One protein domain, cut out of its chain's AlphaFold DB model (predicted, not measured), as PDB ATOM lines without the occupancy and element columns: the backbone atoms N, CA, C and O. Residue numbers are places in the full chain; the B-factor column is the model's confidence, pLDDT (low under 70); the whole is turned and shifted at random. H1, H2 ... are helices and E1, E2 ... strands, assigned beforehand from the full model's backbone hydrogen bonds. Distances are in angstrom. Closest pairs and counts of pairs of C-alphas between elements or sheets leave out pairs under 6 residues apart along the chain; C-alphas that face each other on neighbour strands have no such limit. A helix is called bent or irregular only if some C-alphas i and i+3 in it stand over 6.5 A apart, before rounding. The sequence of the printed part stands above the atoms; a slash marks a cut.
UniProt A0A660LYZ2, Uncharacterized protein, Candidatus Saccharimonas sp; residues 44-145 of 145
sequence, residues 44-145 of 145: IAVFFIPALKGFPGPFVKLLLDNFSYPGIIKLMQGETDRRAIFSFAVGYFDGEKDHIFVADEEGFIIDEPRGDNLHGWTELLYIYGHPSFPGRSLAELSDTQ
ATOM      1  N   ILE A  44     192.929 244.408 294.535       82.12
ATOM      2  CA  ILE A  44     192.029 244.739 293.433       82.12
ATOM      3  C   ILE A  44     191.055 243.576 293.267       82.12
ATOM      4  O   ILE A  44     191.470 242.422 293.218       82.12
ATOM      5  N   ALA A  45     189.764 243.894 293.183       85.25
ATOM      6  CA  ALA A  45     188.717 242.944 292.836       85.25
ATOM      7  C   ALA A  45     188.149 243.310 291.463       85.25
ATOM      8  O   ALA A  45     187.846 244.478 291.199       85.25
ATOM      9  N   VAL A  46     188.013 242.314 290.601       92.19
ATOM     10  CA  VAL A  46     187.544 242.453 289.225       92.19
ATOM     11  C   VAL A  46     186.432 241.440 288.988       92.19
ATOM     12  O   VAL A  46     186.496 240.325 289.497       92.19
ATOM     13  N   PHE A  47     185.398 241.824 288.240       95.06
ATOM     14  CA  PHE A  47     184.261 240.952 287.957       95.06
ATOM     15  C   PHE A  47     184.072 240.788 286.454       95.06
ATOM     16  O   PHE A  47     183.851 241.771 285.746       95.06
ATOM     17  N   PHE A  48     184.151 239.555 285.970       95.69
ATOM     18  CA  PHE A  48     184.103 239.239 284.548       95.69
ATOM     19  C   PHE A  48     182.892 238.380 284.212       95.69
ATOM     20  O   PHE A  48     182.582 237.422 284.917       95.69
ATOM     21  N   ILE A  49     182.265 238.678 283.078       97.19
ATOM     22  CA  ILE A  49     181.195 237.866 282.503       97.19
ATOM     23  C   ILE A  49     181.636 237.450 281.093       97.19
ATOM     24  O   ILE A  49     181.680 238.303 280.198       97.19
ATOM     25  N   PRO A  50     182.004 236.175 280.859       97.56
ATOM     26  CA  PRO A  50     182.493 235.712 279.560       97.56
ATOM     27  C   PRO A  50     181.535 235.986 278.395       97.56
ATOM     28  O   PRO A  50     181.989 236.444 277.347       97.56
ATOM     29  N   ALA A  51     180.222 235.808 278.589       97.62
ATOM     30  CA  ALA A  51     179.210 236.111 277.570       97.62
ATOM     31  C   ALA A  51     179.231 237.585 277.127       97.62
ATOM     32  O   ALA A  51     179.033 237.895 275.956       97.62
ATOM     33  N   LEU A  52     179.592 238.495 278.034       96.56
ATOM     34  CA  LEU A  52     179.743 239.923 277.751       96.56
ATOM     35  C   LEU A  52     181.196 240.305 277.423       96.56
ATOM     36  O   LEU A  52     181.608 241.446 277.634       96.56
ATOM     37  N   LYS A  53     181.999 239.354 276.923       96.00
ATOM     38  CA  LYS A  53     183.421 239.540 276.567       96.00
ATOM     39  C   LYS A  53     184.271 240.083 277.725       96.00
ATOM     40  O   LYS A  53     185.196 240.864 277.511       96.00
ATOM     41  N   GLY A  54     183.948 239.681 278.955       94.44
ATOM     42  CA  GLY A  54     184.654 240.102 280.166       94.44
ATOM     43  C   GLY A  54     184.159 241.419 280.771       94.44
ATOM     44  O   GLY A  54     184.687 241.846 281.792       94.44
ATOM     45  N   PHE A  55     183.137 242.061 280.205       95.00
ATOM     46  CA  PHE A  55     182.466 243.186 280.860       95.00
ATOM     47  C   PHE A  55     181.793 242.729 282.176       95.00
ATOM     48  O   PHE A  55     181.293 241.604 282.222       95.00
ATOM     49  N   PRO A  56     181.741 243.551 283.246       94.12
ATOM     50  CA  PRO A  56     182.285 244.913 283.377       94.12
ATOM     51  C   PRO A  56     183.792 244.995 283.645       94.12
ATOM     52  O   PRO A  56     184.378 246.074 283.527       94.12
ATOM     53  N   GLY A  57     184.423 243.888 284.019       92.38
ATOM     54  CA  GLY A  57     185.839 243.825 284.343       92.38
ATOM     55  C   GLY A  57     186.205 244.817 285.458       92.38
ATOM     56  O   GLY A  57     185.532 244.861 286.494       92.38
ATOM     57  N   PRO A  58     187.269 245.630 285.291       88.75
ATOM     58  CA  PRO A  58     187.755 246.537 286.336       88.75
ATOM     59  C   PRO A  58     186.797 247.704 286.614       88.75
ATOM     60  O   PRO A  58     186.957 248.420 287.601       88.75
ATOM     61  N   PHE A  59     185.776 247.894 285.774       89.50
ATOM     62  CA  PHE A  59     184.789 248.963 285.905       89.50
ATOM     63  C   PHE A  59     183.578 248.564 286.752       89.50
ATOM     64  O   PHE A  59     182.581 249.284 286.763       89.50
ATOM     65  N   VAL A  60     183.650 247.444 287.480       89.31
ATOM     66  CA  VAL A  60     182.540 246.928 288.292       89.31
ATOM     67  C   VAL A  60     181.965 247.987 289.234       89.31
ATOM     68  O   VAL A  60     180.754 248.165 289.271       89.31
ATOM     69  N   LYS A  61     182.807 248.778 289.910       88.44
ATOM     70  CA  LYS A  61     182.338 249.851 290.798       88.44
ATOM     71  C   LYS A  61     181.526 250.907 290.040       88.44
ATOM     72  O   LYS A  61     180.436 251.257 290.465       88.44
ATOM     73  N   LEU A  62     182.039 251.369 288.898       89.12
ATOM     74  CA  LEU A  62     181.356 252.363 288.070       89.12
ATOM     75  C   LEU A  62     180.020 251.826 287.544       89.12
ATOM     76  O   LEU A  62     179.045 252.569 287.485       89.12
ATOM     77  N   LEU A  63     179.963 250.547 287.165       91.06
ATOM     78  CA  LEU A  63     178.713 249.923 286.749       91.06
ATOM     79  C   LEU A  63     177.701 249.923 287.894       91.06
ATOM     80  O   LEU A  63     176.571 250.358 287.684       91.06
ATOM     81  N   LEU A  64     178.101 249.464 289.083       90.50
ATOM     82  CA  LEU A  64     177.200 249.374 290.233       90.50
ATOM     83  C   LEU A  64     176.694 250.757 290.664       90.50
ATOM     84  O   LEU A  64     175.500 250.913 290.897       90.50
ATOM     85  N   ASP A  65     177.557 251.776 290.647       91.06
ATOM     86  CA  ASP A  65     177.190 253.153 291.002       91.06
ATOM     87  C   ASP A  65     176.128 253.759 290.055       91.06
ATOM     88  O   ASP A  65     175.346 254.609 290.475       91.06
ATOM     89  N   ASN A  66     176.084 253.342 288.781       91.31
ATOM     90  CA  ASN A  66     175.183 253.926 287.774       91.31
ATOM     91  C   ASN A  66     173.963 253.057 287.443       91.31
ATOM     92  O   ASN A  66     172.872 253.577 287.216       91.31
ATOM     93  N   PHE A  67     174.149 251.741 287.354       90.12
ATOM     94  CA  PHE A  67     173.148 250.799 286.843       90.12
ATOM     95  C   PHE A  67     172.766 249.717 287.847       90.12
ATOM     96  O   PHE A  67     171.747 249.049 287.652       90.12
ATOM     97  N   SER A  68     173.570 249.554 288.902       93.19
ATOM     98  CA  SER A  68     173.419 248.506 289.905       93.19
ATOM     99  C   SER A  68     173.355 247.088 289.290       93.19
ATOM    100  O   SER A  68     173.555 246.883 288.084       93.19
ATOM    101  N   TYR A  69     173.096 246.068 290.104       93.88
ATOM    102  CA  TYR A  69     172.905 244.690 289.643       93.88
ATOM    103  C   TYR A  69     171.749 244.500 288.626       93.88
ATOM    104  O   TYR A  69     171.887 243.626 287.761       93.88
ATOM    105  N   PRO A  70     170.637 245.280 288.620       95.06
ATOM    106  CA  PRO A  70     169.578 245.105 287.621       95.06
ATOM    107  C   PRO A  70     170.057 245.373 286.192       95.06
ATOM    108  O   PRO A  70     169.592 244.725 285.253       95.06
ATOM    109  N   GLY A  71     171.016 246.290 286.014       94.19
ATOM    110  CA  GLY A  71     171.652 246.527 284.720       94.19
ATOM    111  C   GLY A  71     172.356 245.281 284.181       94.19
ATOM    112  O   GLY A  71     172.234 244.974 282.997       94.19
ATOM    113  N   ILE A  72     173.021 244.519 285.054       94.88
ATOM    114  CA  ILE A  72     173.692 243.264 284.687       94.88
ATOM    115  C   ILE A  72     172.667 242.200 284.301       94.88
ATOM    116  O   ILE A  72     172.809 241.581 283.250       94.88
ATOM    117  N   ILE A  73     171.609 242.019 285.101       94.81
ATOM    118  CA  ILE A  73     170.532 241.068 284.781       94.81
ATOM    119  C   ILE A  73     169.931 241.376 283.410       94.81
ATOM    120  O   ILE A  73     169.747 240.465 282.604       94.81
ATOM    121  N   LYS A  74     169.695 242.659 283.111       94.88
ATOM    122  CA  LYS A  74     169.182 243.097 281.811       94.88
ATOM    123  C   LYS A  74     170.145 242.790 280.661       94.88
ATOM    124  O   LYS A  74     169.695 242.343 279.614       94.88
ATOM    125  N   LEU A  75     171.448 243.008 280.848       95.25
ATOM    126  CA  LEU A  75     172.469 242.668 279.846       95.25
ATOM    127  C   LEU A  75     172.576 241.158 279.599       95.25
ATOM    128  O   LEU A  75     172.932 240.752 278.502       95.25
ATOM    129  N   MET A  76     172.243 240.344 280.599       96.19
ATOM    130  CA  MET A  76     172.270 238.882 280.527       96.19
ATOM    131  C   MET A  76     170.949 238.263 280.047       96.19
ATOM    132  O   MET A  76     170.785 237.041 280.115       96.19
ATOM    133  N   GLN A  77     169.977 239.062 279.600       95.44
ATOM    134  CA  GLN A  77     168.713 238.540 279.077       95.44
ATOM    135  C   GLN A  77     168.936 237.809 277.751       95.44
ATOM    136  O   GLN A  77     169.451 238.381 276.798       95.44
ATOM    137  N   GLY A  78     168.509 236.546 277.683       95.25
ATOM    138  CA  GLY A  78     168.666 235.702 276.494       95.25
ATOM    139  C   GLY A  78     170.040 235.041 276.354       95.25
ATOM    140  O   GLY A  78     170.198 234.174 275.497       95.25
ATOM    141  N   GLU A  79     171.005 235.382 277.211       97.12
ATOM    142  CA  GLU A  79     172.323 234.748 277.227       97.12
ATOM    143  C   GLU A  79     172.264 233.369 277.892       97.12
ATOM    144  O   GLU A  79     171.837 233.225 279.044       97.12
ATOM    145  N   THR A  80     172.724 232.346 277.166       95.94
ATOM    146  CA  THR A  80     172.777 230.960 277.658       95.94
ATOM    147  C   THR A  80     174.027 230.683 278.485       95.94
ATOM    148  O   THR A  80     173.989 229.874 279.409       95.94
ATOM    149  N   ASP A  81     175.149 231.334 278.159       97.38
ATOM    150  CA  ASP A  81     176.368 231.255 278.962       97.38
ATOM    151  C   ASP A  81     176.271 232.250 280.116       97.38
ATOM    152  O   ASP A  81     176.489 233.447 279.952       97.38
ATOM    153  N   ARG A  82     175.922 231.748 281.299       96.56
ATOM    154  CA  ARG A  82     175.745 232.581 282.492       96.56
ATOM    155  C   ARG A  82     176.953 232.585 283.415       96.56
ATOM    156  O   ARG A  82     176.826 233.034 284.550       96.56
ATOM    157  N   ARG A  83     178.108 232.079 282.975       97.56
ATOM    158  CA  ARG A  83     179.320 232.067 283.805       97.56
ATOM    159  C   ARG A  83     179.687 233.485 284.240       97.56
ATOM    160  O   ARG A  83     179.516 234.446 283.492       97.56
ATOM    161  N   ALA A  84     180.219 233.598 285.444       97.12
ATOM    162  CA  ALA A  84     180.792 234.827 285.961       97.12
ATOM    163  C   ALA A  84     181.977 234.499 286.862       97.12
ATOM    164  O   ALA A  84     182.028 233.424 287.452       97.12
ATOM    165  N   ILE A  85     182.941 235.409 286.927       96.69
ATOM    166  CA  ILE A  85     184.205 235.178 287.618       96.69
ATOM    167  C   ILE A  85     184.521 236.399 288.468       96.69
ATOM    168  O   ILE A  85     184.612 237.516 287.945       96.69
ATOM    169  N   PHE A  86     184.718 236.184 289.765       93.88
ATOM    170  CA  PHE A  86     185.400 237.151 290.613       93.88
ATOM    171  C   PHE A  86     186.893 236.861 290.597       93.88
ATOM    172  O   PHE A  86     187.318 235.781 290.981       93.88
ATOM    173  N   SER A  87     187.692 237.834 290.175       92.19
ATOM    174  CA  SER A  87     189.147 237.754 290.224       92.19
ATOM    175  C   SER A  87     189.679 238.732 291.259       92.19
ATOM    176  O   SER A  87     189.313 239.913 291.269       92.19
ATOM    177  N   PHE A  88     190.549 238.245 292.133       88.44
ATOM    178  CA  PHE A  88     191.162 239.009 293.205       88.44
ATOM    179  C   PHE A  88     192.668 238.995 293.041       88.44
ATOM    180  O   PHE A  88     193.275 237.928 293.012       88.44
ATOM    181  N   ALA A  89     193.277 240.175 293.000       87.12
ATOM    182  CA  ALA A  89     194.721 240.324 293.018       87.12
ATOM    183  C   ALA A  89     195.157 241.010 294.313       87.12
ATOM    184  O   ALA A  89     194.631 242.071 294.655       87.12
ATOM    185  N   VAL A  90     196.131 240.430 295.013       87.81
ATOM    186  CA  VAL A  90     196.815 241.047 296.156       87.81
ATOM    187  C   VAL A  90     198.290 241.190 295.815       87.81
ATOM    188  O   VAL A  90     198.963 240.201 295.527       87.81
ATOM    189  N   GLY A  91     198.782 242.425 295.849       85.44
ATOM    190  CA  GLY A  91     200.183 242.758 295.629       85.44
ATOM    191  C   GLY A  91     200.828 243.338 296.882       85.44
ATOM    192  O   GLY A  91     200.198 244.152 297.560       85.44
ATOM    193  N   TYR A  92     202.070 242.962 297.183       84.62
ATOM    194  CA  TYR A  92     202.884 243.628 298.202       84.62
ATOM    195  C   TYR A  92     204.373 243.637 297.833       84.62
ATOM    196  O   TYR A  92     204.846 242.773 297.101       84.62
ATOM    197  N   PHE A  93     205.114 244.603 298.379       85.88
ATOM    198  CA  PHE A  93     206.569 244.701 298.246       85.88
ATOM    199  C   PHE A  93     207.241 244.266 299.552       85.88
ATOM    200  O   PHE A  93     206.894 244.771 300.624       85.88
ATOM    201  N   ASP A  94     208.184 243.324 299.482       83.69
ATOM    202  CA  ASP A  94     208.856 242.768 300.669       83.69
ATOM    203  C   ASP A  94     210.131 243.524 301.087       83.69
ATOM    204  O   ASP A  94     210.718 243.211 302.122       83.69
ATOM    205  N   GLY A  95     210.539 244.535 300.314       85.25
ATOM    206  CA  GLY A  95     211.811 245.244 300.481       85.25
ATOM    207  C   GLY A  95     212.840 244.920 299.395       85.25
ATOM    208  O   GLY A  95     213.771 245.702 299.206       85.25
ATOM    209  N   GLU A  96     212.655 243.821 298.659       89.31
ATOM    210  CA  GLU A  96     213.540 243.367 297.582       89.31
ATOM    211  C   GLU A  96     212.803 243.214 296.246       89.31
ATOM    212  O   GLU A  96     213.345 243.587 295.203       89.31
ATOM    213  N   LYS A  97     211.575 242.685 296.255       87.75
ATOM    214  CA  LYS A  97     210.778 242.440 295.048       87.75
ATOM    215  C   LYS A  97     209.275 242.557 295.290       87.75
ATOM    216  O   LYS A  97     208.778 242.437 296.412       87.75
ATOM    217  N   ASP A  98     208.555 242.749 294.194       88.88
ATOM    218  CA  ASP A  98     207.099 242.701 294.175       88.88
ATOM    219  C   ASP A  98     206.606 241.251 294.208       88.88
ATOM    220  O   ASP A  98     207.118 240.375 293.503       88.88
ATOM    221  N   HIS A  99     205.571 241.008 295.005       86.38
ATOM    222  CA  HIS A  99     204.834 239.751 295.050       86.38
ATOM    223  C   HIS A  99     203.387 240.024 294.686       86.38
ATOM    224  O   HIS A  99     202.759 240.886 295.294       86.38
ATOM    225  N   ILE A 100     202.856 239.286 293.714       86.81
ATOM    226  CA  ILE A 100     201.467 239.402 293.268       86.81
ATOM    227  C   ILE A 100     200.839 238.014 293.312       86.81
ATOM    228  O   ILE A 100     201.364 237.068 292.728       86.81
ATOM    229  N   PHE A 101     199.702 237.912 293.989       88.31
ATOM    230  CA  PHE A 101     198.886 236.708 294.060       88.31
ATOM    231  C   PHE A 101     197.545 237.002 293.414       88.31
ATOM    232  O   PHE A 101     196.923 238.011 293.741       88.31
ATOM    233  N   VAL A 102     197.107 236.121 292.521       87.06
ATOM    234  CA  VAL A 102     195.788 236.193 291.891       87.06
ATOM    235  C   VAL A 102     195.002 234.950 292.287       87.06
ATOM    236  O   VAL A 102     195.555 233.849 292.275       87.06
ATOM    237  N   ALA A 103     193.740 235.129 292.659       90.31
ATOM    238  CA  ALA A 103     192.795 234.041 292.855       90.31
ATOM    239  C   ALA A 103     191.496 234.356 292.125       90.31
ATOM    240  O   ALA A 103     190.963 235.458 292.255       90.31
ATOM    241  N   ASP A 104     190.989 233.356 291.415       93.06
ATOM    242  CA  ASP A 104     189.729 233.434 290.698       93.06
ATOM    243  C   ASP A 104     188.698 232.541 291.389       93.06
ATOM    244  O   ASP A 104     188.988 231.410 291.786       93.06
ATOM    245  N   GLU A 105     187.489 233.065 291.534       93.62
ATOM    246  CA  GLU A 105     186.307 232.344 291.973       93.62
ATOM    247  C   GLU A 105     185.339 232.274 290.793       93.62
ATOM    248  O   GLU A 105     184.846 233.299 290.315       93.62
ATOM    249  N   GLU A 106     185.094 231.059 290.307       95.94
ATOM    250  CA  GLU A 106     184.132 230.812 289.239       95.94
ATOM    251  C   GLU A 106     182.731 230.574 289.803       95.94
ATOM    252  O   GLU A 106     182.524 229.808 290.747       95.94
ATOM    253  N   GLY A 107     181.747 231.178 289.150       96.56
ATOM    254  CA  GLY A 107     180.341 231.026 289.464       96.56
ATOM    255  C   GLY A 107     179.464 231.361 288.273       96.56
ATOM    256  O   GLY A 107     179.854 231.210 287.110       96.56
ATOM    257  N   PHE A 108     178.240 231.775 288.558       97.00
ATOM    258  CA  PHE A 108     177.249 232.057 287.530       97.00
ATOM    259  C   PHE A 108     176.285 233.157 287.955       97.00
ATOM    260  O   PHE A 108     176.044 233.377 289.139       97.00
ATOM    261  N   ILE A 109     175.708 233.839 286.973       96.62
ATOM    262  CA  ILE A 109     174.652 234.824 287.182       96.62
ATOM    263  C   ILE A 109     173.314 234.091 287.182       96.62
ATOM    264  O   ILE A 109     172.994 233.390 286.224       96.62
ATOM    265  N   ILE A 110     172.515 234.253 288.229       94.88
ATOM    266  CA  ILE A 110     171.150 233.711 288.268       94.88
ATOM    267  C   ILE A 110     170.175 234.595 287.481       94.88
ATOM    268  O   ILE A 110     170.506 235.710 287.077       94.88
ATOM    269  N   ASP A 111     168.985 234.081 287.190       90.81
ATOM    270  CA  ASP A 111     168.025 234.777 286.320       90.81
ATOM    271  C   ASP A 111     167.340 235.960 287.017       90.81
ATOM    272  O   ASP A 111     167.019 236.964 286.385       90.81
ATOM    273  N   GLU A 112     167.164 235.857 288.333       92.31
ATOM    274  CA  GLU A 112     166.496 236.853 289.165       92.31
ATOM    275  C   GLU A 112     167.266 237.038 290.475       92.31
ATOM    276  O   GLU A 112     167.797 236.054 290.992       92.31
ATOM    277  N   PRO A 113     167.330 238.260 291.033       94.44
ATOM    278  CA  PRO A 113     167.998 238.503 292.305       94.44
ATOM    279  C   PRO A 113     167.324 237.725 293.440       94.44
ATOM    280  O   PRO A 113     166.096 237.688 293.536       94.44
ATOM    281  N   ARG A 114     168.121 237.124 294.326       95.12
ATOM    282  CA  ARG A 114     167.631 236.372 295.490       95.12
ATOM    283  C   ARG A 114     168.428 236.703 296.739       95.12
ATOM    284  O   ARG A 114     169.605 237.049 296.646       95.12
ATOM    285  N   GLY A 115     167.784 236.530 297.889       93.75
ATOM    286  CA  GLY A 115     168.363 236.799 299.200       93.75
ATOM    287  C   GLY A 115     168.361 238.279 299.573       93.75
ATOM    288  O   GLY A 115     168.019 239.153 298.778       93.75
ATOM    289  N   ASP A 116     168.732 238.553 300.816       92.31
ATOM    290  CA  ASP A 116     168.779 239.888 301.417       92.31
ATOM    291  C   ASP A 116     170.120 240.164 302.122       92.31
ATOM    292  O   ASP A 116     170.361 241.280 302.592       92.31
ATOM    293  N   ASN A 117     171.035 239.188 302.131       89.62
ATOM    294  CA  ASN A 117     172.283 239.264 302.869       89.62
ATOM    295  C   ASN A 117     173.481 239.613 301.978       89.62
ATOM    296  O   ASN A 117     174.047 238.779 301.286       89.62
ATOM    297  N   LEU A 118     173.950 240.857 302.044       86.94
ATOM    298  CA  LEU A 118     175.134 241.275 301.282       86.94
ATOM    299  C   LEU A 118     176.465 240.955 301.956       86.94
ATOM    300  O   LEU A 118     177.514 241.285 301.396       86.94
ATOM    301  N   HIS A 119     176.448 240.428 303.184       83.19
ATOM    302  CA  HIS A 119     177.645 240.209 304.007       83.19
ATOM    303  C   HIS A 119     178.554 241.452 304.111       83.19
ATOM    304  O   HIS A 119     179.772 241.355 304.269       83.19
ATOM    305  N   GLY A 120     177.970 242.648 303.954       81.94
ATOM    306  CA  GLY A 120     178.702 243.910 303.896       81.94
ATOM    307  C   GLY A 120     179.723 244.006 302.756       81.94
ATOM    308  O   GLY A 120     180.713 244.717 302.925       81.94
ATOM    309  N   TRP A 121     179.521 243.306 301.633       82.94
ATOM    310  CA  TRP A 121     180.495 243.259 300.541       82.94
ATOM    311  C   TRP A 121     180.012 243.950 299.258       82.94
ATOM    312  O   TRP A 121     180.434 245.074 298.990       82.94
ATOM    313  N   THR A 122     179.130 243.326 298.478       90.38
ATOM    314  CA  THR A 122     178.653 243.885 297.202       90.38
ATOM    315  C   THR A 122     177.259 243.377 296.861       90.38
ATOM    316  O   THR A 122     176.926 242.231 297.142       90.38
ATOM    317  N   GLU A 123     176.450 244.217 296.219       93.44
ATOM    318  CA  GLU A 123     175.114 243.852 295.738       93.44
ATOM    319  C   GLU A 123     175.120 242.810 294.611       93.44
ATOM    320  O   GLU A 123     174.092 242.201 294.330       93.44
ATOM    321  N   LEU A 124     176.283 242.540 294.008       94.50
ATOM    322  CA  LEU A 124     176.439 241.426 293.068       94.50
ATOM    323  C   LEU A 124     176.067 240.079 293.694       94.50
ATOM    324  O   LEU A 124     175.678 239.170 292.968       94.50
ATOM    325  N   LEU A 125     176.128 239.952 295.025       94.94
ATOM    326  CA  LEU A 125     175.753 238.722 295.723       94.94
ATOM    327  C   LEU A 125     174.286 238.360 295.519       94.94
ATOM    328  O   LEU A 125     173.968 237.178 295.553       94.94
ATOM    329  N   TYR A 126     173.415 239.337 295.244       96.44
ATOM    330  CA  TYR A 126     172.017 239.061 294.916       96.44
ATOM    331  C   TYR A 126     171.864 238.223 293.654       96.44
ATOM    332  O   TYR A 126     170.896 237.477 293.536       96.44
ATOM    333  N   ILE A 127     172.792 238.361 292.708       96.25
ATOM    334  CA  ILE A 127     172.685 237.777 291.370       96.25
ATOM    335  C   ILE A 127     173.779 236.757 291.071       96.25
ATOM    336  O   ILE A 127     173.756 236.154 290.004       96.25
ATOM    337  N   TYR A 128     174.733 236.564 291.976       96.75
ATOM    338  CA  TYR A 128     175.851 235.654 291.787       96.75
ATOM    339  C   TYR A 128     175.633 234.369 292.586       96.75
ATOM    340  O   TYR A 128     175.409 234.415 293.795       96.75
ATOM    341  N   GLY A 129     175.704 233.230 291.906       96.00
ATOM    342  CA  GLY A 129     175.658 231.893 292.484       96.00
ATOM    343  C   GLY A 129     177.007 231.187 292.375       96.00
ATOM    344  O   GLY A 129     177.796 231.447 291.466       96.00
ATOM    345  N   HIS A 130     177.250 230.262 293.301       94.88
ATOM    346  CA  HIS A 130     178.468 229.455 293.351       94.88
ATOM    347  C   HIS A 130     178.151 227.984 293.028       94.88
ATOM    348  O   HIS A 130     177.108 227.488 293.468       94.88
ATOM    349  N   PRO A 131     179.019 227.238 292.313       93.19
ATOM    350  CA  PRO A 131     178.742 225.855 291.907       93.19
ATOM    351  C   PRO A 131     178.442 224.899 293.070       93.19
ATOM    352  O   PRO A 131     177.662 223.964 292.908       93.19
ATOM    353  N   SER A 132     179.003 225.151 294.259       92.81
ATOM    354  CA  SER A 132     178.697 224.375 295.477       92.81
ATOM    355  C   SER A 132     177.270 224.570 296.003       92.81
ATOM    356  O   SER A 132     176.800 223.754 296.792       92.81
ATOM    357  N   PHE A 133     176.576 225.631 295.581       91.75
ATOM    358  CA  PHE A 133     175.222 225.981 296.014       91.75
ATOM    359  C   PHE A 133     174.319 226.215 294.793       91.75
ATOM    360  O   PHE A 133     173.876 227.338 294.538       91.75
ATOM    361  N   PRO A 134     174.054 225.166 293.994       87.38
ATOM    362  CA  PRO A 134     173.321 225.306 292.746       87.38
ATOM    363  C   PRO A 134     171.918 225.871 292.988       87.38
ATOM    364  O   PRO A 134     171.200 225.448 293.893       87.38
ATOM    365  N   GLY A 135     171.528 226.837 292.155       85.69
ATOM    366  CA  GLY A 135     170.213 227.475 292.217       85.69
ATOM    367  C   GLY A 135     170.034 228.498 293.341       85.69
ATOM    368  O   GLY A 135     168.928 229.021 293.474       85.69
ATOM    369  N   ARG A 136     171.078 228.806 294.118       91.00
ATOM    370  CA  ARG A 136     171.048 229.861 295.139       91.00
ATOM    371  C   ARG A 136     171.979 231.006 294.765       91.00
ATOM    372  O   ARG A 136     173.043 230.774 294.186       91.00
ATOM    373  N   SER A 137     171.590 232.228 295.116       94.94
ATOM    374  CA  SER A 137     172.534 233.345 295.165       94.94
ATOM    375  C   SER A 137     173.356 233.272 296.454       94.94
ATOM    376  O   SER A 137     172.911 232.721 297.467       94.94
ATOM    377  N   LEU A 138     174.550 233.859 296.439       94.06
ATOM    378  CA  LEU A 138     175.356 234.008 297.648       94.06
ATOM    379  C   LEU A 138     174.657 234.871 298.706       94.06
ATOM    380  O   LEU A 138     174.877 234.646 299.890       94.06
ATOM    381  N   ALA A 139     173.771 235.793 298.314       95.31
ATOM    382  CA  ALA A 139     172.997 236.587 299.266       95.31
ATOM    383  C   ALA A 139     171.895 235.804 300.000       95.31
ATOM    384  O   ALA A 139     171.269 236.338 300.917       95.31
ATOM    385  N   GLU A 140     171.631 234.552 299.617       94.69
ATOM    386  CA  GLU A 140     170.765 233.644 300.377       94.69
ATOM    387  C   GLU A 140     171.524 232.886 301.478       94.69
ATOM    388  O   GLU A 140     170.894 232.176 302.267       94.69
ATOM    389  N   LEU A 141     172.859 232.952 301.501       91.19
ATOM    390  CA  LEU A 141     173.692 232.180 302.422       91.19
ATOM    391  C   LEU A 141     173.913 232.931 303.742       91.19
ATOM    392  O   LEU A 141     173.927 234.161 303.812       91.19
ATOM    393  N   SER A 142     174.096 232.171 304.821       85.00
ATOM    394  CA  SER A 142     174.614 232.700 306.085       85.00
ATOM    395  C   SER A 142     176.141 232.609 306.111       85.00
ATOM    396  O   SER A 142     176.730 231.823 305.379       85.00
ATOM    397  N   ASP A 143     176.796 233.349 307.012       76.31
ATOM    398  CA  ASP A 143     178.267 233.333 307.172       76.31
ATOM    399  C   ASP A 143     178.862 231.955 307.543       76.31
ATOM    400  O   ASP A 143     180.078 231.797 307.618       76.31
ATOM    401  N   THR A 144     178.013 230.972 307.849       74.31
ATOM    402  CA  THR A 144     178.391 229.632 308.322       74.31
ATOM    403  C   THR A 144     178.386 228.564 307.230       74.31
ATOM    404  O   THR A 144     178.726 227.419 307.530       74.31
ATOM    405  N   GLN A 145     177.919 228.895 306.025       59.41
ATOM    406  CA  GLN A 145     177.862 227.992 304.870       59.41
ATOM    407  C   GLN A 145     178.999 228.315 303.905       59.41
ATOM    408  O   GLN A 145     179.552 227.343 303.346       59.41
TER     409      GLN A 145
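What this domain is: This is residues 44 to 145 of the 145 residues of an uncharacterized protein of Candidatus Saccharimonas sp (UniProt A0A660LYZ2). What is the overall shape? A long two-stranded hairpin, E2 and E3, reaches out as an arm from a body of helices and loops, and E1 lies along E2 as a third strand; the tip, residues 93 to 98, sticks out. At the arm's root the body gathers the kinked helix H1, the short helix H2 and long loops. What is it made of? The 102 printed residues, with under half in named elements and of mixed class, hold E1, H1, E2, E3 and H2 in chain order, and the sheet E1 - E2 - E3 is all antiparallel. How large is it? It is compact, with a radius of gyration of the C-alphas of 14.8 A, and spans 49 by 33 by 24 A.

Where its parts are: Where do the first elements lie? E1 is residues 44 to 48, beginning at C-alpha 44 at (192.029, 244.739, 293.433). H1 is residues 60 to 75, 13.8 A long; it is irregular, with C-alphas 66 and 69 9.7 A apart, and has a kink of 103 degrees near residue 67. What follows? E2 is residues 83 to 93, 33.3 A long, and E3 is residues 98 to 109, 34.1 A long. H2 is residues 123 to 126, ending at C-alpha 126 at (172.017, 239.061, 294.916).

How they stand to each other: How is the sheet joined? E1 and E2 are antiparallel at 161 degrees, with N 46 and O 87 within hydrogen-bond range at 2.8 A. The hairpin E2 and E3 is antiparallel at 165 degrees, with N 88 and O 103 at 2.8 A and N 107 and O 84 at 2.8 A. The sheet is twisted, its C-alphas up to 4.1 A off the best plane. Where are the helices? H1 only grazes the sheet, with its residues 60 to 73; its closest C-alphas to E1 are those of Phe 47 and Val 60, 6.2 A. H1 touches H2 with residues 68 to 69 alone, the closest C-alphas being those of Tyr 69 and Leu 124, 5.9 A. H2 is only just not on the sheet, with 4 pairs of C-alphas within 10 A. What of the helix backbones? In H1, 9 of 12 O i to N i+4 pairs are within hydrogen-bond range; H2 is too short for such a pair.

The domain as a whole: How far does it reach? The C-alphas of Gly 78 and Gly 95 are the two farthest apart, 50.3 A. Which links are long? E1 to H1 and E3 to H2 are long links, and the printed part has no cut. Where is confidence low? Residue 145 is under 70; the mean pLDDT of the printed part is 91.4.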